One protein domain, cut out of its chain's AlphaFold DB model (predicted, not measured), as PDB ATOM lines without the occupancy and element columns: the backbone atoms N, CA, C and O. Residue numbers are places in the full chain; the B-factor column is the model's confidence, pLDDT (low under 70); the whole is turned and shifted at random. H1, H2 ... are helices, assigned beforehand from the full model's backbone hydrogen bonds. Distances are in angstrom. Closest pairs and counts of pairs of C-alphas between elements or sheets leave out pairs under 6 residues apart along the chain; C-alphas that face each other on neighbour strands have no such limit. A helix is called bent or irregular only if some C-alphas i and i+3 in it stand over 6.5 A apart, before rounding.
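AT A GLANCE: This is residues 447 to 501 of the 510 residues of an uncharacterized protein of Phytomonas sp. isolate Hart1 (UniProt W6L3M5). Two helices meet near their ends and make an open L, with a short arm H1 and a much longer arm H2, joined by a tight link at the corner. Away from that corner both arms stick out: residues 447 to 458 on one side and residues 473 to 501 on the other stand free. The printed part has 55 residues with two named helices, H1 then H2, and no named strand, and its class is all helix. It is extended, with a radius of gyration of the C-alphas of 18.3 A, and flat, spanning 55 by 32 by 6 A.

IN THESE COORDINATES: H1 takes residues 447 to 462, from C-alpha 447 at (117.228, 130.707, 134.392) to C-alpha 462 at (113.190, 123.939, 113.516), a length of 22.3 A. Three residues follow, 463 to 465. H2 takes residues 466 to 496 and is 43.7 A long, from C-alpha 466 at (107.827, 120.839, 107.876) to C-alpha 496 at (121.736, 89.412, 134.868). Residues 497 to 501 come after it.

HOW THE PARTS SIT: H1 and H2 are close but not clearly touching, with 2 pairs of C-alphas within 8 A. Their closest C-alphas are those of Leu 462 and Ala 469, 5.9 A apart. Their lines stand at a steep tilt of 61 degrees, and they run opposite ways. Their centres are 23.6 A apart. Within the helices, 11 of 12 O i to N i+4 pairs in H1 and 26 of 27 in H2 are within hydrogen-bond range. Neither helix is bent.

THE WHOLE: The two C-alphas farthest apart are those of Arg 464 and Pro 501, 55.2 A. The first and last printed C-alphas, of Trp 447 and Pro 501, are 50.0 A apart. The printed part has no cut, and its one link between named elements is tight. The mean pLDDT of the printed part is 76.4; it is under 70 at residues 447 to 466, 468 to 469 and 472. H1 has a mean of 58 and H2 of 87.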
ATOM      1  N   TRP A 447     117.125 131.943 135.177       60.50
ATOM      2  CA  TRP A 447     117.228 130.707 134.392       60.50
ATOM      3  C   TRP A 447     115.974 130.487 133.527       60.50
ATOM      4  O   TRP A 447     116.061 129.940 132.428       60.50
ATOM      5  N   GLY A 448     114.811 130.976 133.976       64.31
ATOM      6  CA  GLY A 448     113.572 130.994 133.195       64.31
ATOM      7  C   GLY A 448     113.710 131.774 131.884       64.31
ATOM      8  O   GLY A 448     113.313 131.269 130.835       64.31
ATOM      9  N   THR A 449     114.351 132.946 131.915       58.69
ATOM     10  CA  THR A 449     114.611 133.780 130.731       58.69
ATOM     11  C   THR A 449     115.517 133.052 129.737       58.69
ATOM     12  O   THR A 449     115.166 132.915 128.563       58.69
ATOM     13  N   VAL A 450     116.644 132.498 130.204       64.06
ATOM     14  CA  VAL A 450     117.590 131.737 129.360       64.06
ATOM     15  C   VAL A 450     116.911 130.515 128.732       64.06
ATOM     16  O   VAL A 450     117.077 130.254 127.537       64.06
ATOM     17  N   ARG A 451     116.094 129.797 129.511       60.16
ATOM     18  CA  ARG A 451     115.329 128.623 129.070       60.16
ATOM     19  C   ARG A 451     114.284 128.995 128.020       60.16
ATOM     20  O   ARG A 451     114.220 128.328 126.992       60.16
ATOM     21  N   LEU A 452     113.536 130.085 128.214       56.62
ATOM     22  CA  LEU A 452     112.553 130.579 127.244       56.62
ATOM     23  C   LEU A 452     113.220 130.983 125.917       56.62
ATOM     24  O   LEU A 452     112.808 130.512 124.855       56.62
ATOM     25  N   VAL A 453     114.283 131.797 125.968       62.75
ATOM     26  CA  VAL A 453     115.039 132.234 124.778       62.75
ATOM     27  C   VAL A 453     115.610 131.033 124.028       62.75
ATOM     28  O   VAL A 453     115.474 130.950 122.804       62.75
ATOM     29  N   THR A 454     116.204 130.080 124.748       61.19
ATOM     30  CA  THR A 454     116.756 128.841 124.180       61.19
ATOM     31  C   THR A 454     115.674 128.009 123.492       61.19
ATOM     32  O   THR A 454     115.848 127.616 122.336       61.19
ATOM     33  N   SER A 455     114.529 127.800 124.148       62.78
ATOM     34  CA  SER A 455     113.396 127.059 123.585       62.78
ATOM     35  C   SER A 455     112.834 127.727 122.326       62.78
ATOM     36  O   SER A 455     112.711 127.070 121.292       62.78
ATOM     37  N   ILE A 456     112.555 129.034 122.361       61.09
ATOM     38  CA  ILE A 456     112.048 129.780 121.196       61.09
ATOM     39  C   ILE A 456     113.065 129.743 120.040       61.09
ATOM     40  O   ILE A 456     112.682 129.557 118.883       61.09
ATOM     41  N   SER A 457     114.361 129.856 120.340       55.50
ATOM     42  CA  SER A 457     115.429 129.898 119.331       55.50
ATOM     43  C   SER A 457     115.694 128.546 118.664       55.50
ATOM     44  O   SER A 457     115.891 128.499 117.447       55.50
ATOM     45  N   LEU A 458     115.678 127.446 119.426       58.12
ATOM     46  CA  LEU A 458     115.841 126.091 118.892       58.12
ATOM     47  C   LEU A 458     114.587 125.652 118.125       58.12
ATOM     48  O   LEU A 458     114.652 125.381 116.923       58.12
ATOM     49  N   PHE A 459     113.428 125.632 118.789       51.41
ATOM     50  CA  PHE A 459     112.202 125.088 118.207       51.41
ATOM     51  C   PHE A 459     111.620 125.999 117.117       51.41
ATOM     52  O   PHE A 459     111.290 125.518 116.032       51.41
ATOM     53  N   GLY A 460     111.584 127.321 117.324       50.94
ATOM     54  CA  GLY A 460     111.062 128.276 116.336       50.94
ATOM     55  C   GLY A 460     111.844 128.303 115.014       50.94
ATOM     56  O   GLY A 460     111.291 128.645 113.965       50.94
ATOM     57  N   LYS A 461     113.119 127.890 115.028       49.91
ATOM     58  CA  LYS A 461     113.945 127.731 113.819       49.91
ATOM     59  C   LYS A 461     113.798 126.339 113.183       49.91
ATOM     60  O   LYS A 461     113.895 126.241 111.959       49.91
ATOM     61  N   LEU A 462     113.506 125.302 113.975       46.25
ATOM     62  CA  LEU A 462     113.190 123.939 113.516       46.25
ATOM     63  C   LEU A 462     111.856 123.870 112.755       46.25
ATOM     64  O   LEU A 462     111.811 123.379 111.626       46.25
ATOM     65  N   TYR A 463     110.776 124.390 113.348       49.16
ATOM     66  CA  TYR A 463     109.411 124.252 112.817       49.16
ATOM     67  C   TYR A 463     109.140 125.066 111.544       49.16
ATOM     68  O   TYR A 463     108.158 124.821 110.851       49.16
ATOM     69  N   ARG A 464     110.040 125.981 111.156       50.06
ATOM     70  CA  ARG A 464     109.901 126.829 109.958       50.06
ATOM     71  C   ARG A 464     109.996 126.065 108.620       50.06
ATOM     72  O   ARG A 464     109.949 126.682 107.557       50.06
ATOM     73  N   ASN A 465     110.170 124.743 108.637       56.22
ATOM     74  CA  ASN A 465     110.164 123.901 107.442       56.22
ATOM     75  C   ASN A 465     109.712 122.472 107.800       56.22
ATOM     76  O   ASN A 465     110.505 121.683 108.315       56.22
ATOM     77  N   GLU A 466     108.454 122.126 107.511       65.75
ATOM     78  CA  GLU A 466     107.827 120.839 107.876       65.75
ATOM     79  C   GLU A 466     108.671 119.627 107.447       65.75
ATOM     80  O   GLU A 466     108.914 118.710 108.231       65.75
ATOM     81  N   ARG A 467     109.234 119.664 106.229       70.19
ATOM     82  CA  ARG A 467     110.095 118.596 105.684       70.19
ATOM     83  C   ARG A 467     111.463 118.487 106.370       70.19
ATOM     84  O   ARG A 467     112.233 117.586 106.028       70.19
ATOM     85  N   ARG A 468     111.824 119.406 107.270       64.56
ATOM     86  CA  ARG A 468     112.975 119.281 108.183       64.56
ATOM     87  C   ARG A 468     112.521 118.838 109.570       64.56
ATOM     88  O   ARG A 468     113.119 117.908 110.097       64.56
ATOM     89  N   ALA A 469     111.439 119.418 110.096       65.94
ATOM     90  CA  ALA A 469     110.849 119.015 111.372       65.94
ATOM     91  C   ALA A 469     110.520 117.510 111.401       65.94
ATOM     92  O   ALA A 469     110.955 116.818 112.315       65.94
ATOM     93  N   TRP A 470     109.882 116.969 110.355       71.75
ATOM     94  CA  TRP A 470     109.538 115.540 110.281       71.75
ATOM     95  C   TRP A 470     110.776 114.624 110.288       71.75
ATOM     96  O   TRP A 470     110.807 113.618 110.992       71.75
ATOM     97  N   ARG A 471     111.850 115.014 109.585       74.50
ATOM     98  CA  ARG A 471     113.130 114.279 109.596       74.50
ATOM     99  C   ARG A 471     113.884 114.402 110.921       74.50
ATOM    100  O   ARG A 471     114.555 113.452 111.303       74.50
ATOM    101  N   MET A 472     113.774 115.527 111.631       68.62
ATOM    102  CA  MET A 472     114.350 115.660 112.976       68.62
ATOM    103  C   MET A 472     113.514 114.947 114.042       68.62
ATOM    104  O   MET A 472     114.101 114.432 114.984       68.62
ATOM    105  N   MET A 473     112.192 114.813 113.872       70.00
ATOM    106  CA  MET A 473     111.383 113.915 114.702       70.00
ATOM    107  C   MET A 473     111.788 112.456 114.480       70.00
ATOM    108  O   MET A 473     112.103 111.784 115.450       70.00
ATOM    109  N   GLN A 474     111.875 111.981 113.229       76.56
ATOM    110  CA  GLN A 474     112.316 110.607 112.937       76.56
ATOM    111  C   GLN A 474     113.760 110.322 113.382       76.56
ATOM    112  O   GLN A 474     114.043 109.252 113.911       76.56
ATOM    113  N   GLY A 475     114.680 111.277 113.204       83.44
ATOM    114  CA  GLY A 475     116.046 111.157 113.718       83.44
ATOM    115  C   GLY A 475     116.095 111.167 115.249       83.44
ATOM    116  O   GLY A 475     116.797 110.357 115.845       83.44
ATOM    117  N   GLY A 476     115.316 112.042 115.890       86.06
ATOM    118  CA  GLY A 476     115.237 112.163 117.345       86.06
ATOM    119  C   GLY A 476     114.610 110.946 118.021       86.06
ATOM    120  O   GLY A 476     115.139 110.485 119.029       86.06
ATOM    121  N   THR A 477     113.543 110.370 117.458       87.94
ATOM    122  CA  THR A 477     112.945 109.132 117.983       87.94
ATOM    123  C   THR A 477     113.857 107.930 117.775       87.94
ATOM    124  O   THR A 477     113.944 107.098 118.672       87.94
ATOM    125  N   LEU A 478     114.596 107.851 116.660       89.62
ATOM    126  CA  LEU A 478     115.578 106.785 116.442       89.62
ATOM    127  C   LEU A 478     116.763 106.897 117.412       89.62
ATOM    128  O   LEU A 478     117.118 105.905 118.042       89.62
ATOM    129  N   VAL A 479     117.341 108.090 117.598       91.69
ATOM    130  CA  VAL A 479     118.418 108.310 118.584       91.69
ATOM    131  C   VAL A 479     117.921 108.050 120.009       91.69
ATOM    132  O   VAL A 479     118.603 107.372 120.771       91.69
ATOM    133  N   GLY A 480     116.715 108.509 120.360       92.50
ATOM    134  CA  GLY A 480     116.092 108.227 121.654       92.50
ATOM    135  C   GLY A 480     115.878 106.730 121.891       92.50
ATOM    136  O   GLY A 480     116.252 106.219 122.944       92.50
ATOM    137  N   ALA A 481     115.359 106.006 120.896       92.06
ATOM    138  CA  ALA A 481     115.187 104.557 120.965       92.06
ATOM    139  C   ALA A 481     116.528 103.820 121.109       92.06
ATOM    140  O   ALA A 481     116.622 102.908 121.926       92.06
ATOM    141  N   VAL A 482     117.574 104.228 120.380       95.31
ATOM    142  CA  VAL A 482     118.927 103.660 120.522       95.31
ATOM    143  C   VAL A 482     119.487 103.914 121.924       95.31
ATOM    144  O   VAL A 482     119.991 102.980 122.539       95.31
ATOM    145  N   MET A 483     119.347 105.124 122.474       95.25
ATOM    146  CA  MET A 483     119.786 105.428 123.844       95.25
ATOM    147  C   MET A 483     119.036 104.588 124.888       95.25
ATOM    148  O   MET A 483     119.667 104.027 125.781       95.25
ATOM    149  N   ILE A 484     117.714 104.440 124.752       96.38
ATOM    150  CA  ILE A 484     116.897 103.585 125.630       96.38
ATOM    151  C   ILE A 484     117.342 102.118 125.527       96.38
ATOM    152  O   ILE A 484     117.510 101.468 126.555       96.38
ATOM    153  N   TRP A 485     117.596 101.606 124.319       97.69
ATOM    154  CA  TRP A 485     118.103 100.245 124.121       97.69
ATOM    155  C   TRP A 485     119.503 100.038 124.702       97.69
ATOM    156  O   TRP A 485     119.737  99.011 125.332       97.69
ATOM    157  N   VAL A 486     120.421 100.997 124.557       97.31
ATOM    158  CA  VAL A 486     121.764 100.926 125.160       97.31
ATOM    159  C   VAL A 486     121.677 100.920 126.688       97.31
ATOM    160  O   VAL A 486     122.342 100.105 127.324       97.31
ATOM    161  N   ILE A 487     120.822 101.757 127.284       96.50
ATOM    162  CA  ILE A 487     120.575 101.760 128.736       96.50
ATOM    163  C   ILE A 487     119.963 100.425 129.183       96.50
ATOM    164  O   ILE A 487     120.426  99.842 130.159       96.50
ATOM    165  N   LEU A 488     118.969  99.902 128.459       96.75
ATOM    166  CA  LEU A 488     118.315  98.632 128.785       96.75
ATOM    167  C   LEU A 488     119.285  97.448 128.673       96.75
ATOM    168  O   LEU A 488     119.308  96.606 129.564       96.75
ATOM    169  N   ILE A 489     120.133  97.407 127.640       96.94
ATOM    170  CA  ILE A 489     121.187  96.394 127.479       96.94
ATOM    171  C   ILE A 489     122.240  96.519 128.588       96.94
ATOM    172  O   ILE A 489     122.651  95.500 129.138       96.94
ATOM    173  N   ALA A 490     122.644  97.736 128.967       97.06
ATOM    174  CA  ALA A 490     123.576  97.950 130.071       97.06
ATOM    175  C   ALA A 490     122.987  97.479 131.412       97.06
ATOM    176  O   ALA A 490     123.660  96.769 132.154       97.06
ATOM    177  N   VAL A 491     121.722  97.798 131.704       96.19
ATOM    178  CA  VAL A 491     121.004  97.293 132.887       96.19
ATOM    179  C   VAL A 491     120.897  95.766 132.842       96.19
ATOM    180  O   VAL A 491     121.244  95.102 133.816       96.19
ATOM    181  N   LEU A 492     120.500  95.181 131.708       95.88
ATOM    182  CA  LEU A 492     120.421  93.727 131.546       95.88
ATOM    183  C   LEU A 492     121.784  93.062 131.806       95.88
ATOM    184  O   LEU A 492     121.855  92.058 132.509       95.88
ATOM    185  N   TYR A 493     122.868  93.647 131.296       96.56
ATOM    186  CA  TYR A 493     124.231  93.176 131.517       96.56
ATOM    187  C   TYR A 493     124.636  93.279 132.995       96.56
ATOM    188  O   TYR A 493     124.954  92.264 133.609       96.56
ATOM    189  N   TYR A 494     124.553  94.462 133.609       96.69
ATOM    190  CA  TYR A 494     124.982  94.654 134.999       96.69
ATOM    191  C   TYR A 494     124.145  93.874 136.026       96.69
ATOM    192  O   TYR A 494     124.687  93.508 137.067       96.69
ATOM    193  N   PHE A 495     122.868  93.574 135.751       94.81
ATOM    194  CA  PHE A 495     122.006  92.842 136.690       94.81
ATOM    195  C   PHE A 495     121.880  91.331 136.413       94.81
ATOM    196  O   PHE A 495     121.828  90.567 137.375       94.81
ATOM    197  N   LEU A 496     121.857  90.856 135.157       90.75
ATOM    198  CA  LEU A 496     121.736  89.412 134.868       90.75
ATOM    199  C   LEU A 496     123.090  88.712 134.690       90.75
ATOM    200  O   LEU A 496     123.200  87.529 135.019       90.75
ATOM    201  N   PHE A 497     124.132  89.398 134.206       90.50
ATOM    202  CA  PHE A 497     125.437  88.760 133.985       90.50
ATOM    203  C   PHE A 497     126.096  88.244 135.284       90.50
ATOM    204  O   PHE A 497     126.647  87.144 135.251       90.50
ATOM    205  N   PRO A 498     125.963  88.910 136.453       91.12
ATOM    206  CA  PRO A 498     126.401  88.346 137.738       91.12
ATOM    207  C   PRO A 498     125.575  87.146 138.239       91.12
ATOM    208  O   PRO A 498     126.038  86.412 139.112       91.12
ATOM    209  N   LEU A 499     124.361  86.932 137.716       85.69
ATOM    210  CA  LEU A 499     123.481  85.820 138.110       85.69
ATOM    211  C   LEU A 499     123.719  84.559 137.263       85.69
ATOM    212  O   LEU A 499     123.650  83.446 137.787       85.69
ATOM    213  N   LEU A 500     124.059  84.727 135.981       83.56
ATOM    214  CA  LEU A 500     124.378  83.649 135.036       83.56
ATOM    215  C   LEU A 500     125.370  82.573 135.546       83.56
ATOM    216  O   LEU A 500     125.037  81.392 135.408       83.56
ATOM    217  N   PRO A 501     126.523  82.890 136.180       78.19
ATOM    218  CA  PRO A 501     127.479  81.866 136.627       78.19
ATOM    219  C   PRO A 501     126.963  80.942 137.746       78.19
ATOM    220  O   PRO A 501     127.590  79.925 138.038       78.19
TER     221      PRO A 501